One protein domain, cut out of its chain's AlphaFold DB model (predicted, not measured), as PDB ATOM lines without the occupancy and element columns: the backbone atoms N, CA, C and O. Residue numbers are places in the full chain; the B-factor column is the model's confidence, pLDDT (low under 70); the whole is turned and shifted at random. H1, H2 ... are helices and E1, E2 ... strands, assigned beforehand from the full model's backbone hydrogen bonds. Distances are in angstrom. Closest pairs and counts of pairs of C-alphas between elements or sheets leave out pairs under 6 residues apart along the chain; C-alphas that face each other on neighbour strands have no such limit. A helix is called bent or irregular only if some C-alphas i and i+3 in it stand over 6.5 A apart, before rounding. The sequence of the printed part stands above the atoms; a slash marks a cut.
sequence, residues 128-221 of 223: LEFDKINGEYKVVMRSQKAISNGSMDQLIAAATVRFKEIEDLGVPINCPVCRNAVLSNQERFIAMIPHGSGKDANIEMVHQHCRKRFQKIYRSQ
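Overview. This is residues 128 to 221 of the 223 residues of an uncharacterized protein of Paenibacillus sp. Soil724D2 (UniProt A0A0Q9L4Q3). A strongly twisted sheet of four strands has H1 packed over one face, while H2 follows E4 directly and packs mainly along E3. Residues 147 to 154, of which 152 to 154 belong to H1, stick out. The 94 printed residues hold E1, E2, H1, E3, E4 and H2, in that order; the sheet runs E1 E2 E4 E3, all antiparallel, and the class is mixed. The whole is compact, with a radius of gyration of the C-alphas of 12.7 A and spans of 32 by 31 by 27 A.

Along the chain. E1, residues 128 to 133, begins at C-alpha 128 (-25.709, 31.709, -11.267). E2 is residues 136 to 142. H1, residues 152 to 168, measures 24.4 A. E3 is residues 188 to 193; E4, residues 200 to 207, measures 22.6 A. H2, residues 208 to 219, ends at C-alpha 219 (-37.307, 19.981, 5.922) and is irregular: C-alphas 209 and 212 are 7.2 A apart.

Arrangement. Hairpin E1 and E2 has N 131 and O 138 at 2.9 A. E2 and E4 have N 203 and O 139 at 2.8 A. Hairpin E3 and E4 has N 191 and O 204 at 2.9 A. H1 is on one face of the sheet, two layers; its closest C-alphas to E3 are Ile 156 and Ile 190, 6.4 A. E2, H1 and E3 form a split strand-helix-strand unit, two strands running the same way with E4 between them, its crossover right-handed. H2 is on the sheet at a height of 8.1 A; Arg 188 of E3 and Gln 208 have the closest C-alphas, 5.2 A. H1 and H2 are apart. Every O i to N i+4 pair is within hydrogen-bond range in H1, and 6 of 8 in H2.

Size, cuts and confidence. The farthest C-alphas, Asp 168 and Ser 220, are 34.2 A apart. The printed part has no cut; the link H1 to E3 is long. pLDDT is under 70 at residues 142 to 154, 183 to 187, 193 to 200 and 218 to 221.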
ATOM      1  N   LEU A 128     -25.096  32.936 -10.782       77.06
ATOM      2  CA  LEU A 128     -25.709  31.709 -11.267       77.06
ATOM      3  C   LEU A 128     -25.015  31.236 -12.538       77.06
ATOM      4  O   LEU A 128     -25.009  31.928 -13.555       77.06
ATOM      5  N   GLU A 129     -24.506  30.016 -12.487       80.81
ATOM      6  CA  GLU A 129     -23.996  29.281 -13.639       80.81
ATOM      7  C   GLU A 129     -24.951  28.125 -13.949       80.81
ATOM      8  O   GLU A 129     -25.758  27.735 -13.101       80.81
ATOM      9  N   PHE A 130     -24.878  27.560 -15.152       82.56
ATOM     10  CA  PHE A 130     -25.492  26.268 -15.424       82.56
ATOM     11  C   PHE A 130     -24.430  25.259 -15.841       82.56
ATOM     12  O   PHE A 130     -23.636  25.500 -16.745       82.56
ATOM     13  N   ASP A 131     -24.447  24.109 -15.182       79.12
ATOM     14  CA  ASP A 131     -23.470  23.047 -15.365       79.12
ATOM     15  C   ASP A 131     -24.161  21.722 -15.637       79.12
ATOM     16  O   ASP A 131     -25.264  21.446 -15.157       79.12
ATOM     17  N   LYS A 132     -23.470  20.850 -16.369       79.62
ATOM     18  CA  LYS A 132     -23.899  19.465 -16.532       79.62
ATOM     19  C   LYS A 132     -23.378  18.627 -15.367       79.62
ATOM     20  O   LYS A 132     -22.204  18.264 -15.326       79.62
ATOM     21  N   ILE A 133     -24.266  18.270 -14.446       72.69
ATOM     22  CA  ILE A 133     -23.969  17.459 -13.263       72.69
ATOM     23  C   ILE A 133     -24.699  16.124 -13.403       72.69
ATOM     24  O   ILE A 133     -25.922  16.079 -13.502       72.69
ATOM     25  N   ASN A 134     -23.954  15.015 -13.405       72.69
ATOM     26  CA  ASN A 134     -24.503  13.658 -13.558       72.69
ATOM     27  C   ASN A 134     -25.384  13.473 -14.809       72.69
ATOM     28  O   ASN A 134     -26.369  12.742 -14.784       72.69
ATOM     29  N   GLY A 135     -25.031  14.135 -15.911       73.62
ATOM     30  CA  GLY A 135     -25.779  14.036 -17.166       73.62
ATOM     31  C   GLY A 135     -26.970  14.991 -17.283       73.62
ATOM     32  O   GLY A 135     -27.476  15.144 -18.391       73.62
ATOM     33  N   GLU A 136     -27.354  15.677 -16.206       73.69
ATOM     34  CA  GLU A 136     -28.446  16.654 -16.178       73.69
ATOM     35  C   GLU A 136     -27.886  18.079 -16.116       73.69
ATOM     36  O   GLU A 136     -26.917  18.337 -15.402       73.69
ATOM     37  N   TYR A 137     -28.488  19.011 -16.858       80.06
ATOM     38  CA  TYR A 137     -28.174  20.430 -16.699       80.06
ATOM     39  C   TYR A 137     -28.826  20.966 -15.431       80.06
ATOM     40  O   TYR A 137     -30.011  20.733 -15.185       80.06
ATOM     41  N   LYS A 138     -28.040  21.681 -14.631       81.00
ATOM     42  CA  LYS A 138     -28.458  22.262 -13.359       81.00
ATOM     43  C   LYS A 138     -28.010  23.698 -13.273       81.00
ATOM     44  O   LYS A 138     -26.906  24.010 -13.703       81.00
ATOM     45  N   VAL A 139     -28.833  24.538 -12.660       83.12
ATOM     46  CA  VAL A 139     -28.422  25.885 -12.277       83.12
ATOM     47  C   VAL A 139     -27.731  25.792 -10.923       83.12
ATOM     48  O   VAL A 139     -28.240  25.171  -9.989       83.12
ATOM     49  N   VAL A 140     -26.553  26.381 -10.810       81.12
ATOM     50  CA  VAL A 140     -25.729  26.360  -9.605       81.12
ATOM     51  C   VAL A 140     -25.382  27.780  -9.202       81.12
ATOM     52  O   VAL A 140     -25.086  28.635 -10.030       81.12
ATOM     53  N   MET A 141     -25.431  28.040  -7.905       77.06
ATOM     54  CA  MET A 141     -25.064  29.309  -7.306       77.06
ATOM     55  C   MET A 141     -23.661  29.185  -6.720       77.06
ATOM     56  O   MET A 141     -23.473  28.527  -5.692       77.06
ATOM     57  N   ARG A 142     -22.681  29.832  -7.355       64.69
ATOM     58  CA  ARG A 142     -21.268  29.748  -6.962       64.69
ATOM     59  C   ARG A 142     -20.861  30.934  -6.094       64.69
ATOM     60  O   ARG A 142     -20.312  31.908  -6.594       64.69
ATOM     61  N   SER A 143     -21.169  30.907  -4.788       56.72
ATOM     62  CA  SER A 143     -20.612  31.849  -3.788       56.72
ATOM     63  C   SER A 143     -21.143  31.616  -2.364       56.72
ATOM     64  O   SER A 143     -22.349  31.633  -2.127       56.72
ATOM     65  N   GLN A 144     -20.239  31.580  -1.370       48.44
ATOM     66  CA  GLN A 144     -20.576  31.606   0.069       48.44
ATOM     67  C   GLN A 144     -21.237  32.921   0.542       48.44
ATOM     68  O   GLN A 144     -21.838  32.947   1.613       48.44
ATOM     69  N   LYS A 145     -21.135  34.020  -0.221       47.41
ATOM     70  CA  LYS A 145     -21.694  35.346   0.129       47.41
ATOM     71  C   LYS A 145     -23.095  35.592  -0.443       47.41
ATOM     72  O   LYS A 145     -23.675  36.645  -0.204       47.41
ATOM     73  N   ALA A 146     -23.647  34.640  -1.192       48.91
ATOM     74  CA  ALA A 146     -24.895  34.822  -1.927       48.91
ATOM     75  C   ALA A 146     -26.152  34.933  -1.055       48.91
ATOM     76  O   ALA A 146     -27.159  35.498  -1.467       48.91
ATOM     77  N   ILE A 147     -26.078  34.410   0.168       49.97
ATOM     78  CA  ILE A 147     -27.212  34.339   1.092       49.97
ATOM     79  C   ILE A 147     -27.329  35.630   1.928       49.97
ATOM     80  O   ILE A 147     -28.370  35.891   2.529       49.97
ATOM     81  N   SER A 148     -26.304  36.494   1.937       46.09
ATOM     82  CA  SER A 148     -26.346  37.766   2.665       46.09
ATOM     83  C   SER A 148     -26.873  38.899   1.771       46.09
ATOM     84  O   SER A 148     -26.106  39.520   1.037       46.09
ATOM     85  N   ASN A 149     -28.176  39.187   1.873       47.44
ATOM     86  CA  ASN A 149     -28.878  40.388   1.371       47.44
ATOM     87  C   ASN A 149     -29.281  40.430  -0.123       47.44
ATOM     88  O   ASN A 149     -29.386  41.510  -0.713       47.44
ATOM     89  N   GLY A 150     -29.533  39.283  -0.754       54.12
ATOM     90  CA  GLY A 150     -30.231  39.227  -2.047       54.12
ATOM     91  C   GLY A 150     -31.753  39.247  -1.887       54.12
ATOM     92  O   GLY A 150     -32.272  38.562  -1.007       54.12
ATOM     93  N   SER A 151     -32.484  40.003  -2.719       67.25
ATOM     94  CA  SER A 151     -33.937  39.815  -2.826       67.25
ATOM     95  C   SER A 151     -34.202  38.436  -3.432       67.25
ATOM     96  O   SER A 151     -33.725  38.142  -4.529       67.25
ATOM     97  N   MET A 152     -34.947  37.585  -2.722       66.00
ATOM     98  CA  MET A 152     -35.295  36.237  -3.191       66.00
ATOM     99  C   MET A 152     -35.996  36.281  -4.557       66.00
ATOM    100  O   MET A 152     -35.757  35.414  -5.393       66.00
ATOM    101  N   ASP A 153     -36.783  37.326  -4.814       63.69
ATOM    102  CA  ASP A 153     -37.475  37.518  -6.089       63.69
ATOM    103  C   ASP A 153     -36.488  37.729  -7.246       63.69
ATOM    104  O   ASP A 153     -36.664  37.157  -8.317       63.69
ATOM    105  N   GLN A 154     -35.396  38.466  -7.020       68.38
ATOM    106  CA  GLN A 154     -34.337  38.664  -8.020       68.38
ATOM    107  C   GLN A 154     -33.534  37.382  -8.269       68.38
ATOM    108  O   GLN A 154     -33.129  37.115  -9.398       68.38
ATOM    109  N   LEU A 155     -33.313  36.565  -7.236       74.56
ATOM    110  CA  LEU A 155     -32.657  35.266  -7.395       74.56
ATOM    111  C   LEU A 155     -33.529  34.295  -8.208       74.56
ATOM    112  O   LEU A 155     -33.021  33.600  -9.085       74.56
ATOM    113  N   ILE A 156     -34.840  34.267  -7.945       73.12
ATOM    114  CA  ILE A 156     -35.815  33.477  -8.715       73.12
ATOM    115  C   ILE A 156     -35.861  33.953 -10.172       73.12
ATOM    116  O   ILE A 156     -35.871  33.126 -11.086       73.12
ATOM    117  N   ALA A 157     -35.840  35.266 -10.399       71.19
ATOM    118  CA  ALA A 157     -35.788  35.860 -11.730       71.19
ATOM    119  C   ALA A 157     -34.530  35.430 -12.498       71.19
ATOM    120  O   ALA A 157     -34.630  34.873 -13.588       71.19
ATOM    121  N   ALA A 158     -33.353  35.593 -11.885       76.44
ATOM    122  CA  ALA A 158     -32.077  35.188 -12.470       76.44
ATOM    123  C   ALA A 158     -32.050  33.687 -12.794       76.44
ATOM    124  O   ALA A 158     -31.589  33.274 -13.857       76.44
ATOM    125  N   ALA A 159     -32.576  32.857 -11.892       79.62
ATOM    126  CA  ALA A 159     -32.663  31.421 -12.113       79.62
ATOM    127  C   ALA A 159     -33.614  31.071 -13.267       79.62
ATOM    128  O   ALA A 159     -33.309  30.171 -14.045       79.62
ATOM    129  N   THR A 160     -34.734  31.788 -13.409       77.94
ATOM    130  CA  THR A 160     -35.667  31.623 -14.538       77.94
ATOM    131  C   THR A 160     -34.958  31.838 -15.871       77.94
ATOM    132  O   THR A 160     -35.103  31.007 -16.767       77.94
ATOM    133  N   VAL A 161     -34.140  32.890 -15.976       78.12
ATOM    134  CA  VAL A 161     -33.331  33.170 -17.173       78.12
ATOM    135  C   VAL A 161     -32.374  32.008 -17.461       78.12
ATOM    136  O   VAL A 161     -32.399  31.460 -18.559       78.12
ATOM    137  N   ARG A 162     -31.613  31.531 -16.464       80.25
ATOM    138  CA  ARG A 162     -30.693  30.389 -16.648       80.25
ATOM    139  C   ARG A 162     -31.390  29.103 -17.080       80.25
ATOM    140  O   ARG A 162     -30.874  28.353 -17.902       80.25
ATOM    141  N   PHE A 163     -32.573  28.827 -16.546       79.88
ATOM    142  CA  PHE A 163     -33.340  27.670 -16.987       79.88
ATOM    143  C   PHE A 163     -33.902  27.834 -18.395       79.88
ATOM    144  O   PHE A 163     -33.969  26.853 -19.131       79.88
ATOM    145  N   LYS A 164     -34.264  29.056 -18.792       76.19
ATOM    146  CA  LYS A 164     -34.689  29.338 -20.161       76.19
ATOM    147  C   LYS A 164     -33.556  29.096 -21.161       76.19
ATOM    148  O   LYS A 164     -33.791  28.447 -22.176       76.19
ATOM    149  N   GLU A 165     -32.330  29.498 -20.829       77.69
ATOM    150  CA  GLU A 165     -31.136  29.186 -21.629       77.69
ATOM    151  C   GLU A 165     -30.964  27.665 -21.822       77.69
ATOM    152  O   GLU A 165     -30.689  27.210 -22.930       77.69
ATOM    153  N   ILE A 166     -31.187  26.855 -20.776       80.00
ATOM    154  CA  ILE A 166     -31.149  25.381 -20.867       80.00
ATOM    155  C   ILE A 166     -32.282  24.839 -21.760       80.00
ATOM    156  O   ILE A 166     -32.051  23.941 -22.572       80.00
ATOM    157  N   GLU A 167     -33.500  25.375 -21.625       74.69
ATOM    158  CA  GLU A 167     -34.653  25.000 -22.460       74.69
ATOM    159  C   GLU A 167     -34.393  25.284 -23.946       74.69
ATOM    160  O   GLU A 167     -34.737  24.462 -24.796       74.69
ATOM    161  N   ASP A 168     -33.760  26.415 -24.263       74.38
ATOM    162  CA  ASP A 168     -33.459  26.828 -25.639       74.38
ATOM    163  C   ASP A 168     -32.402  25.935 -26.310       74.38
ATOM    164  O   ASP A 168     -32.379  25.812 -27.536       74.38
ATOM    165  N   LEU A 169     -31.600  25.208 -25.524       79.19
ATOM    166  CA  LEU A 169     -30.738  24.126 -26.017       79.19
ATOM    167  C   LEU A 169     -31.520  22.845 -26.371       79.19
ATOM    168  O   LEU A 169     -30.924  21.854 -26.799       79.19
ATOM    169  N   GLY A 170     -32.844  22.835 -26.183       77.00
ATOM    170  CA  GLY A 170     -33.714  21.683 -26.417       77.00
ATOM    171  C   GLY A 170     -33.587  20.599 -25.346       77.00
ATOM    172  O   GLY A 170     -33.969  19.451 -25.583       77.00
ATOM    173  N   VAL A 171     -33.027  20.934 -24.180       76.12
ATOM    174  CA  VAL A 171     -32.781  19.973 -23.105       76.12
ATOM    175  C   VAL A 171     -33.912  20.035 -22.074       76.12
ATOM    176  O   VAL A 171     -34.189  21.105 -21.534       76.12
ATOM    177  N   PRO A 172     -34.562  18.903 -21.746       76.88
ATOM    178  CA  PRO A 172     -35.563  18.879 -20.690       76.88
ATOM    179  C   PRO A 172     -34.909  19.035 -19.311       76.88
ATOM    180  O   PRO A 172     -33.922  18.369 -18.995       76.88
ATOM    181  N   ILE A 173     -35.509  19.867 -18.460       79.56
ATOM    182  CA  ILE A 173     -35.136  19.991 -17.048       79.56
ATOM    183  C   ILE A 173     -36.041  19.064 -16.239       79.56
ATOM    184  O   ILE A 173     -37.263  19.203 -16.267       79.56
ATOM    185  N   ASN A 174     -35.468  18.111 -15.507       84.88
ATOM    186  CA  ASN A 174     -36.253  17.147 -14.739       84.88
ATOM    187  C   ASN A 174     -36.593  17.678 -13.349       84.88
ATOM    188  O   ASN A 174     -35.726  18.112 -12.595       84.88
ATOM    189  N   CYS A 175     -37.854  17.535 -12.950       85.12
ATOM    190  CA  CYS A 175     -38.249  17.830 -11.586       85.12
ATOM    191  C   CYS A 175     -37.571  16.847 -10.611       85.12
ATOM    192  O   CYS A 175     -37.776  15.634 -10.727       85.12
ATOM    193  N   PRO A 176     -36.868  17.319  -9.564       80.62
ATOM    194  CA  PRO A 176     -36.146  16.437  -8.644       80.62
ATOM    195  C   PRO A 176     -37.072  15.557  -7.785       80.62
ATOM    196  O   PRO A 176     -36.613  14.604  -7.157       80.62
ATOM    197  N   VAL A 177     -38.378  15.854  -7.754       86.25
ATOM    198  CA  VAL A 177     -39.380  15.115  -6.968       86.25
ATOM    199  C   VAL A 177     -40.041  13.999  -7.767       86.25
ATOM    200  O   VAL A 177     -40.115  12.871  -7.283       86.25
ATOM    201  N   CYS A 178     -40.577  14.309  -8.951       87.00
ATOM    202  CA  CYS A 178     -41.313  13.341  -9.769       87.00
ATOM    203  C   CYS A 178     -40.501  12.778 -10.939       87.00
ATOM    204  O   CYS A 178     -40.984  11.860 -11.589       87.00
ATOM    205  N   ARG A 179     -39.291  13.295 -11.192       87.12
ATOM    206  CA  ARG A 179     -38.374  12.902 -12.280       87.12
ATOM    207  C   ARG A 179     -38.889  13.143 -13.702       87.12
ATOM    208  O   ARG A 179     -38.148  12.906 -14.645       87.12
ATOM    209  N   ASN A 180     -40.105  13.661 -13.856       87.31
ATOM    210  CA  ASN A 180     -40.633  14.092 -15.145       87.31
ATOM    211  C   ASN A 180     -40.044  15.449 -15.545       87.31
ATOM    212  O   ASN A 180     -39.786  16.292 -14.677       87.31
ATOM    213  N   ALA A 181     -39.901  15.661 -16.854       85.19
ATOM    214  CA  ALA A 181     -39.504  16.938 -17.435       85.19
ATOM    215  C   ALA A 181     -40.508  18.047 -17.085       85.19
ATOM    216  O   ALA A 181     -41.716  17.812 -17.112       85.19
ATOM    217  N   VAL A 182     -40.003  19.240 -16.780       78.06
ATOM    218  CA  VAL A 182     -40.787  20.463 -16.597       78.06
ATOM    219  C   VAL A 182     -40.866  21.175 -17.946       78.06
ATOM    220  O   VAL A 182     -39.836  21.523 -18.515       78.06
ATOM    221  N   LEU A 183     -42.079  21.338 -18.486       67.44
ATOM    222  CA  LEU A 183     -42.289  21.755 -19.885       67.44
ATOM    223  C   LEU A 183     -42.964  23.131 -20.042       67.44
ATOM    224  O   LEU A 183     -43.044  23.647 -21.154       67.44
ATOM    225  N   SER A 184     -43.476  23.737 -18.963       59.81
ATOM    226  CA  SER A 184     -44.311  24.949 -19.026       59.81
ATOM    227  C   SER A 184     -44.026  25.937 -17.893       59.81
ATOM    228  O   SER A 184     -43.782  25.535 -16.760       59.81
ATOM    229  N   ASN A 185     -44.103  27.243 -18.192       50.06
ATOM    230  CA  ASN A 185     -43.966  28.371 -17.245       50.06
ATOM    231  C   ASN A 185     -44.995  28.367 -16.108       50.06
ATOM    232  O   ASN A 185     -44.677  28.766 -14.993       50.06
ATOM    233  N   GLN A 186     -46.198  27.839 -16.336       53.06
ATOM    234  CA  GLN A 186     -47.229  27.777 -15.291       53.06
ATOM    235  C   GLN A 186     -47.031  26.611 -14.312       53.06
ATOM    236  O   GLN A 186     -47.686  26.542 -13.272       53.06
ATOM    237  N   GLU A 187     -46.120  25.689 -14.622       58.62
ATOM    238  CA  GLU A 187     -45.923  24.462 -13.858       58.62
ATOM    239  C   GLU A 187     -44.663  24.492 -12.991       58.62
ATOM    240  O   GLU A 187     -44.340  23.469 -12.396       58.62
ATOM    241  N   ARG A 188     -43.957  25.625 -12.878       72.62
ATOM    242  CA  ARG A 188     -42.628  25.707 -12.246       72.62
ATOM    243  C   ARG A 188     -42.676  26.292 -10.834       72.62
ATOM    244  O   ARG A 188     -43.355  27.274 -10.562       72.62
ATOM    245  N   PHE A 189     -41.861  25.729  -9.956       80.06
ATOM    246  CA  PHE A 189     -41.441  26.269  -8.672       80.06
ATOM    247  C   PHE A 189     -39.914  26.211  -8.642       80.06
ATOM    248  O   PHE A 189     -39.345  25.121  -8.697       80.06
ATOM    249  N   ILE A 190     -39.247  27.362  -8.564       77.12
ATOM    250  CA  ILE A 190     -37.787  27.415  -8.444       77.12
ATOM    251  C   ILE A 190     -37.412  27.228  -6.979       77.12
ATOM    252  O   ILE A 190     -37.882  27.953  -6.099       77.12
ATOM    253  N   ALA A 191     -36.578  26.228  -6.716       74.75
ATOM    254  CA  ALA A 191     -36.177  25.846  -5.379       74.75
ATOM    255  C   ALA A 191     -34.660  25.908  -5.218       74.75
ATOM    256  O   ALA A 191     -33.921  25.353  -6.023       74.75
ATOM    257  N   MET A 192     -34.196  26.517  -4.129       74.00
ATOM    258  CA  MET A 192     -32.791  26.469  -3.740       74.00
ATOM    259  C   MET A 192     -32.526  25.224  -2.884       74.00
ATOM    260  O   MET A 192     -33.217  24.991  -1.890       74.00
ATOM    261  N   ILE A 193     -31.517  24.439  -3.257       68.69
ATOM    262  CA  ILE A 193     -30.996  23.300  -2.502       68.69
ATOM    263  C   ILE A 193     -29.568  23.639  -2.044       68.69
ATOM    264  O   ILE A 193     -28.633  23.553  -2.838       68.69
ATOM    265  N   PRO A 194     -29.348  23.981  -0.764       57.34
ATOM    266  CA  PRO A 194     -28.030  24.324  -0.224       57.34
ATOM    267  C   PRO A 194     -27.036  23.155  -0.138       57.34
ATOM    268  O   PRO A 194     -25.914  23.361   0.304       57.34
ATOM    269  N   HIS A 195     -27.413  21.937  -0.535       53.97
ATOM    270  CA  HIS A 195     -26.584  20.730  -0.407       53.97
ATOM    271  C   HIS A 195     -25.911  20.301  -1.721       53.97
ATOM    272  O   HIS A 195     -25.774  19.104  -1.981       53.97
ATOM    273  N   GLY A 196     -25.487  21.247  -2.564       53.25
ATOM    274  CA  GLY A 196     -24.484  20.919  -3.577       53.25
ATOM    275  C   GLY A 196     -23.214  20.452  -2.861       53.25
ATOM    276  O   GLY A 196     -22.802  21.039  -1.864       53.25
ATOM    277  N   SER A 197     -22.621  19.340  -3.291       46.06
ATOM    278  CA  SER A 197     -21.364  18.840  -2.727       46.06
ATOM    279  C   SER A 197     -20.217  19.768  -3.148       46.06
ATOM    280  O   SER A 197     -19.519  19.494  -4.119       46.06
ATOM    281  N   GLY A 198     -20.073  20.900  -2.463       49.41
ATOM    282  CA  GLY A 198     -19.161  21.987  -2.809       49.41
ATOM    283  C   GLY A 198     -19.566  23.281  -2.105       49.41
ATOM    284  O   GLY A 198     -20.570  23.330  -1.404       49.41
ATOM    285  N   LYS A 199     -18.804  24.359  -2.291       50.59
ATOM    286  CA  LYS A 199     -19.148  25.708  -1.789       50.59
ATOM    287  C   LYS A 199     -20.348  26.336  -2.531       50.59
ATOM    288  O   LYS A 199     -20.570  27.539  -2.407       50.59
ATOM    289  N   ASP A 200     -21.106  25.517  -3.257       59.72
ATOM    290  CA  ASP A 200     -22.067  25.902  -4.278       59.72
ATOM    291  C   ASP A 200     -23.433  25.296  -3.933       59.72
ATOM    292  O   ASP A 200     -23.553  24.100  -3.658       59.72
ATOM    293  N   ALA A 201     -24.470  26.128  -3.917       70.31
ATOM    294  CA  ALA A 201     -25.849  25.679  -3.740       70.31
ATOM    295  C   ALA A 201     -26.466  25.407  -5.113       70.31
ATOM    296  O   ALA A 201     -26.233  26.160  -6.052       70.31
ATOM    297  N   ASN A 202     -27.298  24.376  -5.237       77.94
ATOM    298  CA  ASN A 202     -28.032  24.140  -6.476       77.94
ATOM    299  C   ASN A 202     -29.328  24.947  -6.472       77.94
ATOM    300  O   ASN A 202     -29.973  25.111  -5.434       77.94
ATOM    301  N   ILE A 203     -29.743  25.397  -7.645       81.19
ATOM    302  CA  ILE A 203     -31.089  25.885  -7.900       81.19
ATOM    303  C   ILE A 203     -31.742  24.895  -8.859       81.19
ATOM    304  O   ILE A 203     -31.190  24.554  -9.900       81.19
ATOM    305  N   GLU A 204     -32.909  24.393  -8.475       83.69
ATOM    306  CA  GLU A 204     -33.608  23.316  -9.165       83.69
ATOM    307  C   GLU A 204     -35.015  23.766  -9.554       83.69
ATOM    308  O   GLU A 204     -35.698  24.465  -8.796       83.69
ATOM    309  N   MET A 205     -35.476  23.318 -10.718       85.19
ATOM    310  CA  MET A 205     -36.849  23.536 -11.153       85.19
ATOM    311  C   MET A 205     -37.729  22.372 -10.696       85.19
ATOM    312  O   MET A 205     -37.473  21.204 -10.982       85.19
ATOM    313  N   VAL A 206     -38.793  22.677  -9.963       83.38
ATOM    314  CA  VAL A 206     -39.728  21.698  -9.406       83.38
ATOM    315  C   VAL A 206     -41.098  21.929 -10.017       83.38
ATOM    316  O   VAL A 206     -41.514  23.068 -10.171       83.38
ATOM    317  N   HIS A 207     -41.856  20.872 -10.302       84.81
ATOM    318  CA  HIS A 207     -43.251  21.071 -10.664       84.81
ATOM    319  C   HIS A 207     -44.042  21.734  -9.520       84.81
ATOM    320  O   HIS A 207     -43.909  21.339  -8.358       84.81
ATOM    321  N   GLN A 208     -44.951  22.657  -9.829       82.50
ATOM    322  CA  GLN A 208     -45.766  23.371  -8.841       82.50
ATOM    323  C   GLN A 208     -46.556  22.405  -7.942       82.50
ATOM    324  O   GLN A 208     -46.584  22.554  -6.719       82.50
ATOM    325  N   HIS A 209     -47.127  21.343  -8.521       85.19
ATOM    326  CA  HIS A 209     -47.830  20.296  -7.769       85.19
ATOM    327  C   HIS A 209     -46.888  19.452  -6.884       85.19
ATOM    328  O   HIS A 209     -47.315  18.882  -5.879       85.19
ATOM    329  N   CYS A 210     -45.592  19.401  -7.204       84.94
ATOM    330  CA  CYS A 210     -44.566  18.722  -6.414       84.94
ATOM    331  C   CYS A 210     -44.024  19.574  -5.253       84.94
ATOM    332  O   CYS A 210     -43.363  19.027  -4.366       84.94
ATOM    333  N   ARG A 211     -44.334  20.878  -5.197       84.75
ATOM    334  CA  ARG A 211     -43.810  21.830  -4.198       84.75
ATOM    335  C   ARG A 211     -43.968  21.356  -2.754       84.75
ATOM    336  O   ARG A 211     -43.004  21.376  -1.995       84.75
ATOM    337  N   LYS A 212     -45.161  20.897  -2.358       82.94
ATOM    338  CA  LYS A 212     -45.410  20.436  -0.975       82.94
ATOM    339  C   LYS A 212     -44.535  19.237  -0.609       82.94
ATOM    340  O   LYS A 212     -43.984  19.174   0.488       82.94
ATOM    341  N   ARG A 213     -44.393  18.285  -1.538       83.38
ATOM    342  CA  ARG A 213     -43.559  17.092  -1.349       83.38
ATOM    343  C   ARG A 213     -42.079  17.465  -1.291       83.38
ATOM    344  O   ARG A 213     -41.389  16.980  -0.402       83.38
ATOM    345  N   PHE A 214     -41.632  18.368  -2.161       82.12
ATOM    346  CA  PHE A 214     -40.287  18.938  -2.121       82.12
ATOM    347  C   PHE A 214     -39.982  19.573  -0.757       82.12
ATOM    348  O   PHE A 214     -39.021  19.191  -0.101       82.12
ATOM    349  N   GLN A 215     -40.849  20.474  -0.283       79.50
ATOM    350  CA  GLN A 215     -40.687  21.151   1.010       79.50
ATOM    351  C   GLN A 215     -40.631  20.168   2.185       79.50
ATOM    352  O   GLN A 215     -39.896  20.403   3.142       79.50
ATOM    353  N   LYS A 216     -41.378  19.057   2.119       78.31
ATOM    354  CA  LYS A 216     -41.333  17.997   3.136       78.31
ATOM    355  C   LYS A 216     -39.998  17.244   3.125       78.31
ATOM    356  O   LYS A 216     -39.423  17.073   4.192       78.31
ATOM    357  N   ILE A 217     -39.511  16.836   1.947       71.56
ATOM    358  CA  ILE A 217     -38.207  16.161   1.779       71.56
ATOM    359  C   ILE A 217     -37.073  17.068   2.267       71.56
ATOM    360  O   ILE A 217     -36.175  16.629   2.980       71.56
ATOM    361  N   TYR A 218     -37.150  18.352   1.931       66.31
ATOM    362  CA  TYR A 218     -36.137  19.330   2.286       66.31
ATOM    363  C   TYR A 218     -36.089  19.615   3.796       66.31
ATOM    364  O   TYR A 218     -35.022  19.575   4.400       66.31
ATOM    365  N   ARG A 219     -37.245  19.794   4.456       57.34
ATOM    366  CA  ARG A 219     -37.307  19.981   5.922       57.34
ATOM    367  C   ARG A 219     -36.740  18.799   6.717       57.34
ATOM    368  O   ARG A 219     -36.285  19.010   7.832       57.34
ATOM    369  N   SER A 220     -36.780  17.583   6.170       54.66
ATOM    370  CA  SER A 220     -36.201  16.393   6.811       54.66
ATOM    371  C   SER A 220     -34.697  16.211   6.584       54.66
ATOM    372  O   SER A 220     -34.132  15.297   7.161       54.66
ATOM    373  N   GLN A 221     -34.071  17.013   5.718       49.16
ATOM    374  CA  GLN A 221     -32.628  16.954   5.435       49.16
ATOM    375  C   GLN A 221     -31.837  18.073   6.130       49.16
ATOM    376  O   GLN A 221     -30.619  17.987   6.232       49.16
TER     377      GLN A 221